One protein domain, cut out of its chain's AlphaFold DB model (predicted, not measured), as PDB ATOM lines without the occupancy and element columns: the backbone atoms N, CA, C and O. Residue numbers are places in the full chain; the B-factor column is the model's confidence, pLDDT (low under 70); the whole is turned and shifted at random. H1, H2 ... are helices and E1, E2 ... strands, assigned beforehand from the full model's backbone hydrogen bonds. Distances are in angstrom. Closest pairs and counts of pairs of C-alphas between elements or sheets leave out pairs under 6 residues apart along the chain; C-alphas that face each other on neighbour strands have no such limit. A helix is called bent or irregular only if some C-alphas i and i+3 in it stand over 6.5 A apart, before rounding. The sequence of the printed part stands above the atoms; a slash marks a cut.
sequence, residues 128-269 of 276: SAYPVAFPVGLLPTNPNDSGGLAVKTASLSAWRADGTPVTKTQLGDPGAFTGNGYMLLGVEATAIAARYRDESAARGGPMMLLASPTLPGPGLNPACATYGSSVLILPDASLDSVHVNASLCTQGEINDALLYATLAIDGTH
ATOM      1  N   SER A 128     225.946 240.596 140.734       95.12
ATOM      2  CA  SER A 128     225.176 239.407 140.359       95.12
ATOM      3  C   SER A 128     224.034 239.813 139.443       95.12
ATOM      4  O   SER A 128     223.298 240.750 139.740       95.12
ATOM      5  N   ALA A 129     223.883 239.126 138.314       95.12
ATOM      6  CA  ALA A 129     222.925 239.481 137.275       95.12
ATOM      7  C   ALA A 129     221.931 238.345 137.041       95.12
ATOM      8  O   ALA A 129     222.328 237.190 136.890       95.12
ATOM      9  N   TYR A 130     220.646 238.688 136.988       96.94
ATOM     10  CA  TYR A 130     219.558 237.729 136.856       96.94
ATOM     11  C   TYR A 130     218.691 238.060 135.641       96.94
ATOM     12  O   TYR A 130     218.342 239.230 135.447       96.94
ATOM     13  N   PRO A 131     218.313 237.055 134.832       96.50
ATOM     14  CA  PRO A 131     217.390 237.268 133.731       96.50
ATOM     15  C   PRO A 131     216.000 237.621 134.265       96.50
ATOM     16  O   PRO A 131     215.522 237.052 135.251       96.50
ATOM     17  N   VAL A 132     215.341 238.545 133.578       96.69
ATOM     18  CA  VAL A 132     213.959 238.953 133.818       96.69
ATOM     19  C   VAL A 132     213.239 238.907 132.483       96.69
ATOM     20  O   VAL A 132     213.671 239.538 131.526       96.69
ATOM     21  N   ALA A 133     212.134 238.171 132.416       95.19
ATOM     22  CA  ALA A 133     211.398 238.014 131.168       95.19
ATOM     23  C   ALA A 133     209.894 238.141 131.388       95.19
ATOM     24  O   ALA A 133     209.325 237.507 132.277       95.19
ATOM     25  N   PHE A 134     209.216 238.913 130.551       95.50
ATOM     26  CA  PHE A 134     207.768 238.941 130.491       95.50
ATOM     27  C   PHE A 134     207.227 237.593 129.984       95.50
ATOM     28  O   PHE A 134     207.722 237.067 128.989       95.50
ATOM     29  N   PRO A 135     206.189 237.021 130.625       93.81
ATOM     30  CA  PRO A 135     205.421 237.556 131.750       93.81
ATOM     31  C   PRO A 135     205.841 236.986 133.118       93.81
ATOM     32  O   PRO A 135     205.112 237.157 134.093       93.81
ATOM     33  N   VAL A 136     206.937 236.228 133.174       94.38
ATOM     34  CA  VAL A 136     207.375 235.481 134.363       94.38
ATOM     35  C   VAL A 136     207.985 236.411 135.415       94.38
ATOM     36  O   VAL A 136     207.752 236.229 136.607       94.38
ATOM     37  N   GLY A 137     208.718 237.432 134.976       95.62
ATOM     38  CA  GLY A 137     209.489 238.327 135.826       95.62
ATOM     39  C   GLY A 137     210.769 237.677 136.349       95.62
ATOM     40  O   GLY A 137     211.327 236.765 135.740       95.62
ATOM     41  N   LEU A 138     211.233 238.188 137.483       96.44
ATOM     42  CA  LEU A 138     212.355 237.701 138.264       96.44
ATOM     43  C   LEU A 138     211.847 236.726 139.330       96.44
ATOM     44  O   LEU A 138     211.108 237.112 140.245       96.44
ATOM     45  N   LEU A 139     212.284 235.473 139.232       94.12
ATOM     46  CA  LEU A 139     212.121 234.505 140.314       94.12
ATOM     47  C   LEU A 139     212.970 234.919 141.527       94.12
ATOM     48  O   LEU A 139     213.997 235.569 141.335       94.12
ATOM     49  N   PRO A 140     212.583 234.541 142.762       94.56
ATOM     50  CA  PRO A 140     213.341 234.896 143.957       94.56
ATOM     51  C   PRO A 140     214.832 234.560 143.830       94.56
ATOM     52  O   PRO A 140     215.193 233.401 143.621       94.56
ATOM     53  N   THR A 141     215.689 235.575 143.955       95.75
ATOM     54  CA  THR A 141     217.145 235.396 143.913       95.75
ATOM     55  C   THR A 141     217.645 234.682 145.165       95.75
ATOM     56  O   THR A 141     217.049 234.777 146.241       95.75
ATOM     57  N   ASN A 142     218.771 233.980 145.039       91.56
ATOM     58  CA  ASN A 142     219.440 233.349 146.170       91.56
ATOM     59  C   ASN A 142     220.237 234.403 146.962       91.56
ATOM     60  O   ASN A 142     221.227 234.905 146.434       91.56
ATOM     61  N   PRO A 143     219.897 234.695 148.234       90.06
ATOM     62  CA  PRO A 143     220.573 235.730 149.024       90.06
ATOM     63  C   PRO A 143     222.073 235.494 149.218       90.06
ATOM     64  O   PRO A 143     222.809 236.439 149.483       90.06
ATOM     65  N   ASN A 144     222.529 234.242 149.111       88.19
ATOM     66  CA  ASN A 144     223.951 233.907 149.194       88.19
ATOM     67  C   ASN A 144     224.741 234.399 147.977       88.19
ATOM     68  O   ASN A 144     225.913 234.727 148.118       88.19
ATOM     69  N   ASP A 145     224.086 234.497 146.820       86.56
ATOM     70  CA  ASP A 145     224.706 234.934 145.571       86.56
ATOM     71  C   ASP A 145     224.545 236.448 145.363       86.56
ATOM     72  O   ASP A 145     225.193 237.028 144.501       86.56
ATOM     73  N   SER A 146     223.684 237.119 146.135       86.44
ATOM     74  CA  SER A 146     223.298 238.529 145.951       86.44
ATOM     75  C   SER A 146     223.614 239.427 147.148       86.44
ATOM     76  O   SER A 146     222.927 240.422 147.388       86.44
ATOM     77  N   GLY A 147     224.653 239.101 147.918       82.62
ATOM     78  CA  GLY A 147     225.136 239.995 148.972       82.62
ATOM     79  C   GLY A 147     224.137 240.177 150.124       82.62
ATOM     80  O   GLY A 147     224.002 241.281 150.662       82.62
ATOM     81  N   GLY A 148     223.401 239.110 150.459       88.50
ATOM     82  CA  GLY A 148     222.457 239.062 151.571       88.50
ATOM     83  C   GLY A 148     221.054 239.542 151.211       88.50
ATOM     84  O   GLY A 148     220.185 239.546 152.082       88.50
ATOM     85  N   LEU A 149     220.819 239.920 149.949       94.50
ATOM     86  CA  LEU A 149     219.569 240.504 149.468       94.50
ATOM     87  C   LEU A 149     218.770 239.522 148.599       94.50
ATOM     88  O   LEU A 149     219.211 239.157 147.515       94.50
ATOM     89  N   ALA A 150     217.569 239.135 149.019       96.00
ATOM     90  CA  ALA A 150     216.621 238.418 148.168       96.00
ATOM     91  C   ALA A 150     215.801 239.422 147.349       96.00
ATOM     92  O   ALA A 150     215.214 240.338 147.926       96.00
ATOM     93  N   VAL A 151     215.703 239.237 146.036       97.62
ATOM     94  CA  VAL A 151     214.878 240.077 145.159       97.62
ATOM     95  C   VAL A 151     213.935 239.194 144.355       97.62
ATOM     96  O   VAL A 151     214.330 238.141 143.864       97.62
ATOM     97  N   LYS A 152     212.678 239.609 144.219       97.56
ATOM     98  CA  LYS A 152     211.684 238.941 143.366       97.56
ATOM     99  C   LYS A 152     210.779 239.967 142.697       97.56
ATOM    100  O   LYS A 152     210.637 241.091 143.183       97.56
ATOM    101  N   THR A 153     210.111 239.568 141.621       97.81
ATOM    102  CA  THR A 153     209.040 240.376 141.029       97.81
ATOM    103  C   THR A 153     207.800 240.397 141.921       97.81
ATOM    104  O   THR A 153     207.299 239.352 142.331       97.81
ATOM    105  N   ALA A 154     207.290 241.599 142.180       96.94
ATOM    106  CA  ALA A 154     206.010 241.862 142.834       96.94
ATOM    107  C   ALA A 154     204.911 242.218 141.815       96.94
ATOM    108  O   ALA A 154     203.756 241.830 141.979       96.94
ATOM    109  N   SER A 155     205.264 242.928 140.741       96.06
ATOM    110  CA  SER A 155     204.355 243.245 139.639       96.06
ATOM    111  C   SER A 155     205.117 243.384 138.322       96.06
ATOM    112  O   SER A 155     206.310 243.688 138.306       96.06
ATOM    113  N   LEU A 156     204.435 243.126 137.208       95.81
ATOM    114  CA  LEU A 156     205.037 243.191 135.881       95.81
ATOM    115  C   LEU A 156     204.010 243.643 134.852       95.81
ATOM    116  O   LEU A 156     202.953 243.024 134.718       95.81
ATOM    117  N   SER A 157     204.361 244.676 134.097       95.50
ATOM    118  CA  SER A 157     203.551 245.186 132.993       95.50
ATOM    119  C   SER A 157     204.454 245.544 131.821       95.50
ATOM    120  O   SER A 157     205.567 246.025 132.024       95.50
ATOM    121  N   ALA A 158     203.985 245.310 130.599       95.50
ATOM    122  CA  ALA A 158     204.770 245.512 129.390       95.50
ATOM    123  C   ALA A 158     203.939 246.190 128.300       95.50
ATOM    124  O   ALA A 158     202.728 245.973 128.198       95.50
ATOM    125  N   TRP A 159     204.604 246.996 127.479       94.94
ATOM    126  CA  TRP A 159     203.989 247.768 126.407       94.94
ATOM    127  C   TRP A 159     204.916 247.848 125.200       94.94
ATOM    128  O   TRP A 159     206.145 247.818 125.322       94.94
ATOM    129  N   ARG A 160     204.315 248.010 124.024       92.62
ATOM    130  CA  ARG A 160     205.029 248.480 122.835       92.62
ATOM    131  C   ARG A 160     205.326 249.974 122.959       92.62
ATOM    132  O   ARG A 160     204.770 250.666 123.812       92.62
ATOM    133  N   ALA A 161     206.186 250.491 122.088       88.69
ATOM    134  CA  ALA A 161     206.562 251.905 122.084       88.69
ATOM    135  C   ALA A 161     205.381 252.866 121.873       88.69
ATOM    136  O   ALA A 161     205.432 253.997 122.349       88.69
ATOM    137  N   ASP A 162     204.317 252.418 121.203       87.12
ATOM    138  CA  ASP A 162     203.079 253.181 120.997       87.12
ATOM    139  C   ASP A 162     202.143 253.192 122.225       87.12
ATOM    140  O   ASP A 162     201.083 253.813 122.191       87.12
ATOM    141  N   GLY A 163     202.524 252.517 123.316       89.06
ATOM    142  CA  GLY A 163     201.724 252.399 124.534       89.06
ATOM    143  C   GLY A 163     200.683 251.277 124.495       89.06
ATOM    144  O   GLY A 163     199.947 251.106 125.467       89.06
ATOM    145  N   THR A 164     200.624 250.477 123.426       91.50
ATOM    146  CA  THR A 164     199.754 249.297 123.370       91.50
ATOM    147  C   THR A 164     200.262 248.233 124.350       91.50
ATOM    148  O   THR A 164     201.418 247.811 124.230       91.50
ATOM    149  N   PRO A 165     199.434 247.758 125.301       93.19
ATOM    150  CA  PRO A 165     199.847 246.723 126.242       93.19
ATOM    151  C   PRO A 165     200.228 245.418 125.540       93.19
ATOM    152  O   PRO A 165     199.531 244.961 124.631       93.19
ATOM    153  N   VAL A 166     201.308 244.798 126.016       93.81
ATOM    154  CA  VAL A 166     201.684 243.426 125.670       93.81
ATOM    155  C   VAL A 166     201.098 242.499 126.727       93.81
ATOM    156  O   VAL A 166     201.278 242.685 127.931       93.81
ATOM    157  N   THR A 167     200.361 241.491 126.279       92.69
ATOM    158  CA  THR A 167     199.635 240.552 127.137       92.69
ATOM    159  C   THR A 167     200.149 239.130 126.945       92.69
ATOM    160  O   THR A 167     200.777 238.803 125.940       92.69
ATOM    161  N   LYS A 168     199.860 238.241 127.904       89.19
ATOM    162  CA  LYS A 168     200.307 236.836 127.853       89.19
ATOM    163  C   LYS A 168     199.835 236.097 126.595       89.19
ATOM    164  O   LYS A 168     200.534 235.214 126.115       89.19
ATOM    165  N   THR A 169     198.671 236.449 126.050       88.06
ATOM    166  CA  THR A 169     198.119 235.816 124.840       88.06
ATOM    167  C   THR A 169     198.929 236.135 123.585       88.06
ATOM    168  O   THR A 169     198.896 235.365 122.631       88.06
ATOM    169  N   GLN A 170     199.692 237.229 123.598       88.12
ATOM    170  CA  GLN A 170     200.524 237.668 122.480       88.12
ATOM    171  C   GLN A 170     201.904 236.999 122.453       88.12
ATOM    172  O   GLN A 170     202.646 237.226 121.509       88.12
ATOM    173  N   LEU A 171     202.250 236.138 123.423       84.44
ATOM    174  CA  LEU A 171     203.531 235.408 123.426       84.44
ATOM    175  C   LEU A 171     203.727 234.513 122.192       84.44
ATOM    176  O   LEU A 171     204.861 234.231 121.822       84.44
ATOM    177  N   GLY A 172     202.637 234.064 121.566       82.12
ATOM    178  CA  GLY A 172     202.675 233.295 120.320       82.12
ATOM    179  C   GLY A 172     202.568 234.140 119.046       82.12
ATOM    180  O   GLY A 172     202.604 233.574 117.957       82.12
ATOM    181  N   ASP A 173     202.396 235.460 119.161       85.81
ATOM    182  CA  ASP A 173     202.257 236.365 118.022       85.81
ATOM    183  C   ASP A 173     203.635 236.934 117.628       85.81
ATOM    184  O   ASP A 173     204.179 237.776 118.350       85.81
ATOM    185  N   PRO A 174     204.210 236.528 116.481       76.25
ATOM    186  CA  PRO A 174     205.517 237.018 116.046       76.25
ATOM    187  C   PRO A 174     205.518 238.522 115.736       76.25
ATOM    188  O   PRO A 174     206.568 239.153 115.805       76.25
ATOM    189  N   GLY A 175     204.362 239.121 115.424       83.50
ATOM    190  CA  GLY A 175     204.243 240.564 115.217       83.50
ATOM    191  C   GLY A 175     204.262 241.357 116.524       83.50
ATOM    192  O   GLY A 175     204.600 242.543 116.520       83.50
ATOM    193  N   ALA A 176     203.945 240.717 117.655       85.12
ATOM    194  CA  ALA A 176     203.811 241.407 118.931       85.12
ATOM    195  C   ALA A 176     205.140 241.905 119.508       85.12
ATOM    196  O   ALA A 176     205.114 242.890 120.247       85.12
ATOM    197  N   PHE A 177     206.252 241.267 119.131       90.75
ATOM    198  CA  PHE A 177     207.616 241.568 119.570       90.75
ATOM    199  C   PHE A 177     208.460 242.135 118.423       90.75
ATOM    200  O   PHE A 177     209.578 241.693 118.171       90.75
ATOM    201  N   THR A 178     207.918 243.127 117.715       91.38
ATOM    202  CA  THR A 178     208.650 243.872 116.685       91.38
ATOM    203  C   THR A 178     208.781 245.348 117.060       91.38
ATOM    204  O   THR A 178     207.845 245.965 117.570       91.38
ATOM    205  N   GLY A 179     209.957 245.926 116.806       93.25
ATOM    206  CA  GLY A 179     210.244 247.330 117.095       93.25
ATOM    207  C   GLY A 179     210.677 247.567 118.542       93.25
ATOM    208  O   GLY A 179     211.452 246.800 119.102       93.25
ATOM    209  N   ASN A 180     210.204 248.663 119.134       94.00
ATOM    210  CA  ASN A 180     210.596 249.080 120.479       94.00
ATOM    211  C   ASN A 180     209.482 248.820 121.498       94.00
ATOM    212  O   ASN A 180     208.293 248.826 121.166       94.00
ATOM    213  N   GLY A 181     209.867 248.665 122.758       94.38
ATOM    214  CA  GLY A 181     208.948 248.478 123.872       94.38
ATOM    215  C   GLY A 181     209.571 248.854 125.207       94.38
ATOM    216  O   GLY A 181     210.738 249.252 125.290       94.38
ATOM    217  N   TYR A 182     208.762 248.755 126.253       95.81
ATOM    218  CA  TYR A 182     209.202 248.963 127.622       95.81
ATOM    219  C   TYR A 182     208.439 248.069 128.594       95.81
ATOM    220  O   TYR A 182     207.287 247.688 128.359       95.81
ATOM    221  N   MET A 183     209.091 247.748 129.705       96.25
ATOM    222  CA  MET A 183     208.542 246.923 130.770       96.25
ATOM    223  C   MET A 183     208.732 247.631 132.105       96.25
ATOM    224  O   MET A 183     209.829 248.079 132.434       96.25
ATOM    225  N   LEU A 184     207.649 247.719 132.874       96.00
ATOM    226  CA  LEU A 184     207.676 248.157 134.259       96.00
ATOM    227  C   LEU A 184     207.767 246.927 135.158       96.00
ATOM    228  O   LEU A 184     206.861 246.090 135.183       96.00
ATOM    229  N   LEU A 185     208.861 246.850 135.900       96.31
ATOM    230  CA  LEU A 185     209.185 245.794 136.838       96.31
ATOM    231  C   LEU A 185     209.027 246.329 138.264       96.31
ATOM    232  O   LEU A 185     209.886 247.061 138.756       96.31
ATOM    233  N   GLY A 186     207.944 245.948 138.934       96.81
ATOM    234  CA  GLY A 186     207.827 246.105 140.379       96.81
ATOM    235  C   GLY A 186     208.600 244.990 141.074       96.81
ATOM    236  O   GLY A 186     208.319 243.811 140.844       96.81
ATOM    237  N   VAL A 187     209.562 245.345 141.919       97.19
ATOM    238  CA  VAL A 187     210.394 244.412 142.687       97.19
ATOM    239  C   VAL A 187     210.175 244.579 144.182       97.19
ATOM    240  O   VAL A 187     209.986 245.687 144.681       97.19
ATOM    241  N   GLU A 188     210.263 243.458 144.888       97.19
ATOM    242  CA  GLU A 188     210.375 243.402 146.342       97.19
ATOM    243  C   GLU A 188     211.787 242.917 146.683       97.19
ATOM    244  O   GLU A 188     212.182 241.815 146.286       97.19
ATOM    245  N   ALA A 189     212.543 243.740 147.407       96.88
ATOM    246  CA  ALA A 189     213.880 243.427 147.893       96.88
ATOM    247  C   ALA A 189     213.853 243.263 149.417       96.88
ATOM    248  O   ALA A 189     213.423 244.164 150.141       96.88
ATOM    249  N   THR A 190     214.307 242.113 149.914       96.06
ATOM    250  CA  THR A 190     214.274 241.768 151.340       96.06
ATOM    251  C   THR A 190     215.595 241.204 151.829       96.06
ATOM    252  O   THR A 190     216.309 240.531 151.091       96.06
ATOM    253  N   ALA A 191     215.921 241.456 153.094       94.94
ATOM    254  CA  ALA A 191     217.068 240.835 153.739       94.94
ATOM    255  C   ALA A 191     216.891 240.727 155.255       94.94
ATOM    256  O   ALA A 191     216.135 241.472 155.881       94.94
ATOM    257  N   ILE A 192     217.667 239.825 155.856       93.69
ATOM    258  CA  ILE A 192     217.900 239.834 157.301       93.69
ATOM    259  C   ILE A 192     218.804 241.035 157.601       93.69
ATOM    260  O   ILE A 192     219.927 241.092 157.102       93.69
ATOM    261  N   ALA A 193     218.337 241.986 158.414       92.31
ATOM    262  CA  ALA A 193     219.010 243.273 158.600       92.31
ATOM    263  C   ALA A 193     220.449 243.148 159.124       92.31
ATOM    264  O   ALA A 193     221.342 243.830 158.620       92.31
ATOM    265  N   ALA A 194     220.693 242.250 160.085       92.81
ATOM    266  CA  ALA A 194     222.039 241.969 160.591       92.81
ATOM    267  C   ALA A 194     222.964 241.456 159.477       92.81
ATOM    268  O   ALA A 194     224.017 242.033 159.229       92.81
ATOM    269  N   ARG A 195     222.513 240.447 158.722       93.38
ATOM    270  CA  ARG A 195     223.269 239.885 157.597       93.38
ATOM    271  C   ARG A 195     223.565 240.938 156.528       93.38
ATOM    272  O   ARG A 195     224.706 241.074 156.109       93.38
ATOM    273  N   TYR A 196     222.561 241.710 156.113       94.88
ATOM    274  CA  TYR A 196     222.745 242.750 155.099       94.88
ATOM    275  C   TYR A 196     223.714 243.840 155.564       94.88
ATOM    276  O   TYR A 196     224.519 244.334 154.776       94.88
ATOM    277  N   ARG A 197     223.677 244.202 156.851       93.75
ATOM    278  CA  ARG A 197     224.618 245.147 157.461       93.75
ATOM    279  C   ARG A 197     226.048 244.620 157.415       93.75
ATOM    280  O   ARG A 197     226.927 245.357 156.972       93.75
ATOM    281  N   ASP A 198     226.258 243.378 157.837       93.25
ATOM    282  CA  ASP A 198     227.584 242.763 157.893       93.25
ATOM    283  C   ASP A 198     228.165 242.577 156.488       93.25
ATOM    284  O   ASP A 198     229.301 242.973 156.229       93.25
ATOM    285  N   GLU A 199     227.363 242.079 155.542       94.44
ATOM    286  CA  GLU A 199     227.788 241.915 154.149       94.44
ATOM    287  C   GLU A 199     228.046 243.261 153.456       94.44
ATOM    288  O   GLU A 199     229.013 243.393 152.703       94.44
ATOM    289  N   SER A 200     227.249 244.295 153.745       94.75
ATOM    290  CA  SER A 200     227.497 245.643 153.217       94.75
ATOM    291  C   SER A 200     228.751 246.281 153.804       94.75
ATOM    292  O   SER A 200     229.495 246.941 153.080       94.75
ATOM    293  N   ALA A 201     229.029 246.061 155.090       93.00
ATOM    294  CA  ALA A 201     230.265 246.518 155.717       93.00
ATOM    295  C   ALA A 201     231.493 245.800 155.135       93.00
ATOM    296  O   ALA A 201     232.485 246.459 154.833       93.00
ATOM    297  N   ALA A 202     231.408 244.481 154.934       93.50
ATOM    298  CA  ALA A 202     232.483 243.681 154.352       93.50
ATOM    299  C   ALA A 202     232.794 244.093 152.906       93.50
ATOM    300  O   ALA A 202     233.956 244.146 152.509       93.50
ATOM    301  N   ARG A 203     231.757 244.418 152.130       94.31
ATOM    302  CA  ARG A 203     231.888 244.869 150.743       94.31
ATOM    303  C   ARG A 203     232.306 246.340 150.620       94.31
ATOM    304  O   ARG A 203     232.944 246.695 149.640       94.31
ATOM    305  N   GLY A 204     231.968 247.189 151.591       94.00
ATOM    306  CA  GLY A 204     232.307 248.620 151.588       94.00
ATOM    307  C   GLY A 204     231.170 249.561 151.172       94.00
ATOM    308  O   GLY A 204     231.410 250.749 150.966       94.00
ATOM    309  N   GLY A 205     229.934 249.064 151.078       95.75
ATOM    310  CA  GLY A 205     228.760 249.865 150.739       95.75
ATOM    311  C   GLY A 205     227.475 249.041 150.584       95.75
ATOM    312  O   GLY A 205     227.533 247.804 150.520       95.75
ATOM    313  N   PRO A 206     226.305 249.699 150.537       96.81
ATOM    314  CA  PRO A 206     225.022 249.040 150.289       96.81
ATOM    315  C   PRO A 206     224.948 248.433 148.877       96.81
ATOM    316  O   PRO A 206     225.841 248.617 148.048       96.81
ATOM    317  N   MET A 207     223.870 247.698 148.605       96.75
ATOM    318  CA  MET A 207     223.524 247.236 147.260       96.75
ATOM    319  C   MET A 207     222.618 248.243 146.543       96.75
ATOM    320  O   MET A 207     221.834 248.960 147.167       96.75
ATOM    321  N   MET A 208     222.675 248.234 145.219       97.38
ATOM    322  CA  MET A 208     221.709 248.845 144.314       97.38
ATOM    323  C   MET A 208     221.169 247.795 143.342       97.38
ATOM    324  O   MET A 208     221.822 246.785 143.073       97.38
ATOM    325  N   LEU A 209     219.980 248.048 142.806       97.81
ATOM    326  CA  LEU A 209     219.396 247.268 141.720       97.81
ATOM    327  C   LEU A 209     219.488 248.070 140.427       97.81
ATOM    328  O   LEU A 209     219.186 249.264 140.439       97.81
ATOM    329  N   LEU A 210     219.857 247.418 139.325       97.12
ATOM    330  CA  LEU A 210     219.930 248.006 137.989       97.12
ATOM    331  C   LEU A 210     219.124 247.161 136.998       97.12
ATOM    332  O   LEU A 210     219.415 245.983 136.808       97.12
ATOM    333  N   ALA A 211     218.148 247.766 136.333       97.00
ATOM    334  CA  ALA A 211     217.396 247.156 135.244       97.00
ATOM    335  C   ALA A 211     217.998 247.547 133.887       97.00
ATOM    336  O   ALA A 211     218.396 248.693 133.663       97.00
ATOM    337  N   SER A 212     218.073 246.590 132.967       96.12
ATOM    338  CA  SER A 212     218.578 246.807 131.609       96.12
ATOM    339  C   SER A 212     217.873 245.896 130.593       96.12
ATOM    340  O   SER A 212     217.397 244.831 130.991       96.12
ATOM    341  N   PRO A 213     217.799 246.287 129.306       95.44
ATOM    342  CA  PRO A 213     218.306 247.535 128.721       95.44
ATOM    343  C   PRO A 213     217.468 248.766 129.103       95.44
ATOM    344  O   PRO A 213     216.336 248.645 129.557       95.44
ATOM    345  N   THR A 214     218.027 249.962 128.915       90.31
ATOM    346  CA  THR A 214     217.309 251.243 129.014       90.31
ATOM    347  C   THR A 214     217.850 252.222 127.972       90.31
ATOM    348  O   THR A 214     218.981 252.070 127.502       90.31
ATOM    349  N   LEU A 215     217.075 253.255 127.638       83.88
ATOM    350  CA  LEU A 215     217.507 254.353 126.770       83.88
ATOM    351  C   LEU A 215     218.055 255.541 127.587       83.88
ATOM    352  O   LEU A 215     217.698 255.704 128.755       83.88
ATOM    353  N   PRO A 216     218.917 256.393 126.998       72.38
ATOM    354  CA  PRO A 216     219.315 257.660 127.608       72.38
ATOM    355  C   PRO A 216     218.167 258.692 127.587       72.38
ATOM    356  O   PRO A 216     217.265 258.620 126.752       72.38
ATOM    357  N   GLY A 217     218.247 259.681 128.486       69.44
ATOM    358  CA  GLY A 217     217.191 260.646 128.843       69.44
ATOM    359  C   GLY A 217     216.168 261.019 127.757       69.44
ATOM    360  O   GLY A 217     215.008 260.638 127.903       69.44
ATOM    361  N   PRO A 218     216.537 261.718 126.663       61.22
ATOM    362  CA  PRO A 218     215.568 262.236 125.686       61.22
ATOM    363  C   PRO A 218     214.755 261.172 124.923       61.22
ATOM    364  O   PRO A 218     213.832 261.533 124.198       61.22
ATOM    365  N   GLY A 219     215.091 259.882 125.051       68.94
ATOM    366  CA  GLY A 219     214.364 258.768 124.433       68.94
ATOM    367  C   GLY A 219     213.494 257.959 125.399       68.94
ATOM    368  O   GLY A 219     212.843 257.003 124.971       68.94
ATOM    369  N   LEU A 220     213.486 258.292 126.693       79.88
ATOM    370  CA  LEU A 220     212.728 257.537 127.686       79.88
ATOM    371  C   LEU A 220     211.223 257.772 127.542       79.88
ATOM    372  O   LEU A 220     210.750 258.899 127.407       79.88
ATOM    373  N   ASN A 221     210.456 256.688 127.634       85.31
ATOM    374  CA  ASN A 221     209.018 256.781 127.827       85.31
ATOM    375  C   ASN A 221     208.744 257.504 129.166       85.31
ATOM    376  O   ASN A 221     209.472 257.250 130.130       85.31
ATOM    377  N   PRO A 222     207.706 258.355 129.287       85.00
ATOM    378  CA  PRO A 222     207.405 259.068 130.533       85.00
ATOM    379  C   PRO A 222     207.304 258.171 131.776       85.00
ATOM    380  O   PRO A 222     207.746 258.564 132.858       85.00
ATOM    381  N   ALA A 223     206.788 256.944 131.631       83.00
ATOM    382  CA  ALA A 223     206.767 255.974 132.723       83.00
ATOM    383  C   ALA A 223     208.195 255.596 133.152       83.00
ATOM    384  O   ALA A 223     208.534 255.644 134.331       83.00
ATOM    385  N   CYS A 224     209.065 255.300 132.190       89.00
ATOM    386  CA  CYS A 224     210.456 254.925 132.436       89.00
ATOM    387  C   CYS A 224     211.309 256.087 132.943       89.00
ATOM    388  O   CYS A 224     212.190 255.872 133.768       89.00
ATOM    389  N   ALA A 225     211.008 257.318 132.528       86.00
ATOM    390  CA  ALA A 225     211.617 258.521 133.090       86.00
ATOM    391  C   ALA A 225     211.236 258.725 134.568       86.00
ATOM    392  O   ALA A 225     212.064 259.184 135.351       86.00
ATOM    393  N   THR A 226     210.010 258.353 134.953       84.00
ATOM    394  CA  THR A 226     209.516 258.486 136.334       84.00
ATOM    395  C   THR A 226     210.172 257.477 137.275       84.00
ATOM    396  O   THR A 226     210.640 257.846 138.346       84.00
ATOM    397  N   TYR A 227     210.206 256.200 136.886       84.69
ATOM    398  CA  TYR A 227     210.719 255.129 137.749       84.69
ATOM    399  C   TYR A 227     212.235 254.931 137.629       84.69
ATOM    400  O   TYR A 227     212.893 254.528 138.584       84.69
ATOM    401  N   GLY A 228     212.805 255.251 136.468       90.12
ATOM    402  CA  GLY A 228     214.210 255.019 136.168       90.12
ATOM    403  C   GLY A 228     214.559 253.536 136.041       90.12
ATOM    404  O   GLY A 228     213.704 252.652 136.064       90.12
ATOM    405  N   SER A 229     215.852 253.270 135.888       93.31
ATOM    406  CA  SER A 229     216.405 251.925 135.724       93.31
ATOM    407  C   SER A 229     217.318 251.516 136.882       93.31
ATOM    408  O   SER A 229     218.024 250.518 136.780       93.31
ATOM    409  N   SER A 230     217.341 252.280 137.977       95.19
ATOM    410  CA  SER A 230     218.183 251.996 139.137       95.19
ATOM    411  C   SER A 230     217.544 252.433 140.448       95.19
ATOM    412  O   SER A 230     216.850 253.450 140.477       95.19
ATOM    413  N   VAL A 231     217.852 251.725 141.534       96.38
ATOM    414  CA  VAL A 231     217.461 252.113 142.896       96.38
ATOM    415  C   VAL A 231     218.486 251.642 143.927       96.38
ATOM    416  O   VAL A 231     219.001 250.527 143.827       96.38
ATOM    417  N   LEU A 232     218.768 252.465 144.936       97.12
ATOM    418  CA  LEU A 232     219.619 252.108 146.069       97.12
ATOM    419  C   LEU A 232     218.816 251.375 147.151       97.12
ATOM    420  O   LEU A 232     217.738 251.809 147.557       97.12
ATOM    421  N   ILE A 233     219.372 250.290 147.688       96.50
ATOM    422  CA  ILE A 233     218.775 249.542 148.797       96.50
ATOM    423  C   ILE A 233     219.351 250.060 150.116       96.50
ATOM    424  O   ILE A 233     220.290 249.498 150.688       96.50
ATOM    425  N   LEU A 234     218.772 251.166 150.587       94.94
ATOM    426  CA  LEU A 234     219.168 251.850 151.821       94.94
ATOM    427  C   LEU A 234     217.942 252.218 152.686       94.94
ATOM    428  O   LEU A 234     217.614 253.399 152.816       94.94
ATOM    429  N   PRO A 235     217.236 251.229 153.272       91.69
ATOM    430  CA  PRO A 235     216.105 251.502 154.161       91.69
ATOM    431  C   PRO A 235     216.570 252.135 155.483       91.69
ATOM    432  O   PRO A 235     217.755 252.089 155.825       91.69
ATOM    433  N   ASP A 236     215.637 252.698 156.256       89.81
ATOM    434  CA  ASP A 236     215.943 253.242 157.583       89.81
ATOM    435  C   ASP A 236     216.481 252.144 158.513       89.81
ATOM    436  O   ASP A 236     215.766 251.235 158.937       89.81
ATOM    437  N   ALA A 237     217.763 252.248 158.858       87.81
ATOM    438  CA  ALA A 237     218.447 251.283 159.709       87.81
ATOM    439  C   ALA A 237     217.889 251.223 161.145       87.81
ATOM    440  O   ALA A 237     218.193 250.275 161.866       87.81
ATOM    441  N   SER A 238     217.082 252.202 161.576       87.12
ATOM    442  CA  SER A 238     216.391 252.150 162.872       87.12
ATOM    443  C   SER A 238     215.212 251.171 162.903       87.12
ATOM    444  O   SER A 238     214.797 250.773 163.988       87.12
ATOM    445  N   LEU A 239     214.709 250.745 161.738       86.81
ATOM    446  CA  LEU A 239     213.620 249.769 161.626       86.81
ATOM    447  C   LEU A 239     214.085 248.316 161.779       86.81
ATOM    448  O   LEU A 239     213.246 247.418 161.778       86.81
ATOM    449  N   ASP A 240     215.403 248.085 161.831       86.25
ATOM    450  CA  ASP A 240     216.052 246.765 161.888       86.25
ATOM    451  C   ASP A 240     215.454 245.726 160.919       86.25
ATOM    452  O   ASP A 240     215.355 244.531 161.190       86.25
ATOM    453  N   SER A 241     215.034 246.204 159.750       87.88
ATOM    454  CA  SER A 241     214.453 245.403 158.683       87.88
ATOM    455  C   SER A 241     214.911 245.940 157.334       87.88
ATOM    456  O   SER A 241     215.127 247.142 157.151       87.88
ATOM    457  N   VAL A 242     215.088 245.027 156.382       93.00
ATOM    458  CA  VAL A 242     215.341 245.364 154.984       93.00
ATOM    459  C   VAL A 242     214.156 244.845 154.197       93.00
ATOM    460  O   VAL A 242     214.025 243.644 153.973       93.00
ATOM    461  N   HIS A 243     213.275 245.766 153.830       94.38
ATOM    462  CA  HIS A 243     212.147 245.528 152.946       94.38
ATOM    463  C   HIS A 243     211.954 246.783 152.098       94.38
ATOM    464  O   HIS A 243     211.637 247.849 152.622       94.38
ATOM    465  N   VAL A 244     212.211 246.666 150.800       94.81
ATOM    466  CA  VAL A 244     212.156 247.778 149.852       94.81
ATOM    467  C   VAL A 244     211.333 247.344 148.650       94.81
ATOM    468  O   VAL A 244     211.709 246.412 147.943       94.81
ATOM    469  N   ASN A 245     210.227 248.046 148.409       95.06
ATOM    470  CA  ASN A 245     209.449 247.909 147.185       95.06
ATOM    471  C   ASN A 245     209.856 249.019 146.225       95.06
ATOM    472  O   ASN A 245     209.798 250.196 146.580       95.06
ATOM    473  N   ALA A 246     210.277 248.650 145.022       94.12
ATOM    474  CA  ALA A 246     210.708 249.598 144.004       94.12
ATOM    475  C   ALA A 246     210.107 249.243 142.647       94.12
ATOM    476  O   ALA A 246     209.787 248.089 142.374       94.12
ATOM    477  N   SER A 247     209.991 250.245 141.788       94.31
ATOM    478  CA  SER A 247     209.622 250.067 140.389       94.31
ATOM    479  C   SER A 247     210.812 250.462 139.534       94.31
ATOM    480  O   SER A 247     211.391 251.524 139.743       94.31
ATOM    481  N   LEU A 248     211.171 249.611 138.582       95.50
ATOM    482  CA  LEU A 248     212.252 249.829 137.628       95.50
ATOM    483  C   LEU A 248     211.701 249.663 136.215       95.50
ATOM    484  O   LEU A 248     210.769 248.889 135.998       95.50
ATOM    485  N   CYS A 249     212.273 250.372 135.249       95.19
ATOM    486  CA  CYS A 249     211.919 250.220 133.847       95.19
ATOM    487  C   CYS A 249     213.085 249.664 133.023       95.19
ATOM    488  O   CYS A 249     214.228 250.106 133.163       95.19
ATOM    489  N   THR A 250     212.757 248.742 132.118       96.44
ATOM    490  CA  THR A 250     213.571 248.427 130.942       96.44
ATOM    491  C   THR A 250     212.921 248.989 129.683       96.44
ATOM    492  O   THR A 250     211.698 249.001 129.548       96.44
ATOM    493  N   GLN A 251     213.731 249.474 128.747       95.31
ATOM    494  CA  GLN A 251     213.260 250.090 127.510       95.31
ATOM    495  C   GLN A 251     214.297 249.926 126.396       95.31
ATOM    496  O   GLN A 251     215.497 250.073 126.627       95.31
ATOM    497  N   GLY A 252     213.830 249.680 125.175       94.69
ATOM    498  CA  GLY A 252     214.687 249.511 124.003       94.69
ATOM    499  C   GLY A 252     213.978 248.732 122.906       94.69
ATOM    500  O   GLY A 252     212.754 248.829 122.779       94.69
ATOM    501  N   GLU A 253     214.747 247.951 122.146       95.38
ATOM    502  CA  GLU A 253     214.197 246.909 121.275       95.38
ATOM    503  C   GLU A 253     213.347 245.956 122.132       95.38
ATOM    504  O   GLU A 253     213.689 245.656 123.277       95.38
ATOM    505  N   ILE A 254     212.174 245.572 121.636       95.00
ATOM    506  CA  ILE A 254     211.141 244.947 122.463       95.00
ATOM    507  C   ILE A 254     211.500 243.531 122.935       95.00
ATOM    508  O   ILE A 254     211.113 243.167 124.044       95.00
ATOM    509  N   ASN A 255     212.249 242.741 122.163       94.56
ATOM    510  CA  ASN A 255     212.748 241.444 122.621       94.56
ATOM    511  C   ASN A 255     213.786 241.634 123.731       94.56
ATOM    512  O   ASN A 255     213.682 240.992 124.776       94.56
ATOM    513  N   ASP A 256     214.722 242.564 123.562       95.88
ATOM    514  CA  ASP A 256     215.731 242.855 124.583       95.88
ATOM    515  C   ASP A 256     215.099 243.424 125.861       95.88
ATOM    516  O   ASP A 256     215.445 243.028 126.974       95.88
ATOM    517  N   ALA A 257     214.136 244.337 125.719       95.75
ATOM    518  CA  ALA A 257     213.500 245.015 126.841       95.75
ATOM    519  C   ALA A 257     212.519 244.125 127.616       95.75
ATOM    520  O   ALA A 257     212.358 244.335 128.819       95.75
ATOM    521  N   LEU A 258     211.844 243.171 126.961       95.69
ATOM    522  CA  LEU A 258     210.801 242.355 127.597       95.69
ATOM    523  C   LEU A 258     211.221 240.902 127.813       95.69
ATOM    524  O   LEU A 258     210.778 240.316 128.792       95.69
ATOM    525  N   LEU A 259     212.006 240.292 126.923       94.25
ATOM    526  CA  LEU A 259     212.290 238.847 126.949       94.25
ATOM    527  C   LEU A 259     213.709 238.523 127.427       94.25
ATOM    528  O   LEU A 259     213.915 237.470 128.029       94.25
ATOM    529  N   TYR A 260     214.662 239.428 127.199       95.25
ATOM    530  CA  TYR A 260     216.073 239.266 127.577       95.25
ATOM    531  C   TYR A 260     216.562 240.339 128.556       95.25
ATOM    532  O   TYR A 260     217.764 240.587 128.681       95.25
ATOM    533  N   ALA A 261     215.633 240.966 129.279       97.38
ATOM    534  CA  ALA A 261     215.975 241.956 130.281       97.38
ATOM    535  C   ALA A 261     216.806 241.337 131.413       97.38
ATOM    536  O   ALA A 261     216.731 240.147 131.721       97.38
ATOM    537  N   THR A 262     217.615 242.173 132.052       97.44
ATOM    538  CA  THR A 262     218.486 241.776 133.158       97.44
ATOM    539  C   THR A 262     218.281 242.709 134.339       97.44
ATOM    540  O   THR A 262     218.318 243.933 134.180       97.44
ATOM    541  N   LEU A 263     218.119 242.124 135.529       97.69
ATOM    542  CA  LEU A 263     218.254 242.825 136.799       97.69
ATOM    543  C   LEU A 263     219.614 242.481 137.410       97.69
ATOM    544  O   LEU A 263     219.851 241.339 137.811       97.69
ATOM    545  N   ALA A 264     220.501 243.466 137.485       97.12
ATOM    546  CA  ALA A 264     221.750 243.352 138.222       97.12
ATOM    547  C   ALA A 264     221.575 243.853 139.659       97.12
ATOM    548  O   ALA A 264     220.856 244.819 139.914       97.12
ATOM    549  N   ILE A 265     222.243 243.177 140.583       97.50
ATOM    550  CA  ILE A 265     222.394 243.558 141.980       97.50
ATOM    551  C   ILE A 265     223.881 243.842 142.162       97.50
ATOM    552  O   ILE A 265     224.701 242.934 142.035       97.50
ATOM    553  N   ASP A 266     224.214 245.101 142.422       97.06
ATOM    554  CA  ASP A 266     225.592 245.587 142.479       97.06
ATOM    555  C   ASP A 266     225.840 246.298 143.809       97.06
ATOM    556  O   ASP A 266     224.994 247.053 144.284       97.06
ATOM    557  N   GLY A 267     227.015 246.110 144.407       97.38
ATOM    558  CA  GLY A 267     227.468 246.978 145.489       97.38
ATOM    559  C   GLY A 267     227.838 248.359 144.965       97.38
ATOM    560  O   GLY A 267     228.413 248.475 143.884       97.38
ATOM    561  N   THR A 268     227.564 249.404 145.741       97.75
ATOM    562  CA  THR A 268     227.894 250.791 145.381       97.75
ATOM    563  C   THR A 268     228.322 251.588 146.609       97.75
ATOM    564  O   THR A 268     227.902 251.303 147.735       97.75
ATOM    565  N   HIS A 269     229.155 252.601 146.407       97.62
ATOM    566  CA  HIS A 269     229.475 253.577 147.433       97.62
ATOM    567  C   HIS A 269     228.338 254.592 147.544       97.62
ATOM    568  O   HIS A 269     227.951 255.248 146.576       97.62
TER     569      HIS A 269
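Overview. This is residues 128 to 269 of the 276 residues of an uncharacterized protein of Mycobacterium colombiense CECT 3035 (UniProt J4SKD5). The domain is an elongated sandwich: two twisted antiparallel sheets lie face to face, their strands running roughly along the length, with H2 at one end and H1, in the loop between E2 and E3, at the other. H3 covers part of the three-stranded sheet on one face, and H4 is on its opposite face. The 142 printed residues hold four named helices and seven named strands, in the order E1 E2 H1 E3 H2 E4 H3 E5 E6 H4 E7; the sheets run E1 E7 E4 E5 and E2 E3 E6. The class is mixed, helices and strands; the whole is compact, with a radius of gyration of the C-alphas of 15.8 A and spans of 49 by 31 by 22 A.

Arrangement. The sheet of four strands joins, in this order and all antiparallel, E1, residues 128 to 132, E7, residues 261 to 267, E4, residues 207 to 212, and E5, residues 230 to 233. N 130 and O 263 are 2.9 A apart, N 210 and O 264 2.8 A, and N 209 and O 231 2.9 A, each within hydrogen-bond range. The second sheet, strongly twisted, joins E2, residues 150 to 160, E3, residues 180 to 191, and E6, residues 242 to 253. N 152 and O 188 are 3.1 A apart and N 185 and O 248 2.8 A, within hydrogen-bond range. E2 bends by 57 degrees at residue 155. The sheets form a sandwich, two sheets face to face, 8.2 A centre to centre where they face each other; E4 and E6 touch, the closest C-alphas being those of Ser 212 and Thr 250, 5.3 A. H3, residues 222 to 227, is over E6 at a height over the sheet of 7.5 A and runs along the strands. H4, residues 254 to 258, is on the opposite face, only just over E3, with 3 of its 5 C-alphas falling on it. H2, residues 193 to 203, only grazes both sheets. H1, residues 168 to 172, is on neither sheet. Every O i to N i+4 pair is within hydrogen-bond range in H2, H3 and H4; in H1 0 of 1 is, and 1 of 2 O i to N i+3 pairs.

Along the chain. E1 begins at C-alpha 128 (225.176, 239.407, 140.359). E3 is 34.9 A long, E6 33.8 A, E2 29.6 A, E7 19.7 A, E4 16.4 A and H2 15.2 A. H1 is irregular, but only just: C-alphas 169 and 172 are 6.9 A apart. E7 ends at C-alpha 267 (227.468, 246.978, 145.489).

Size, cuts and confidence. The C-alphas of Gly 175 and Ser 238, the two farthest apart, are 50.5 A apart. The printed part has no cut. The link from E1 to E2, residues 133 to 149, is long. Mean pLDDT of the printed part is 92.3; residues 217 to 219 are under 70.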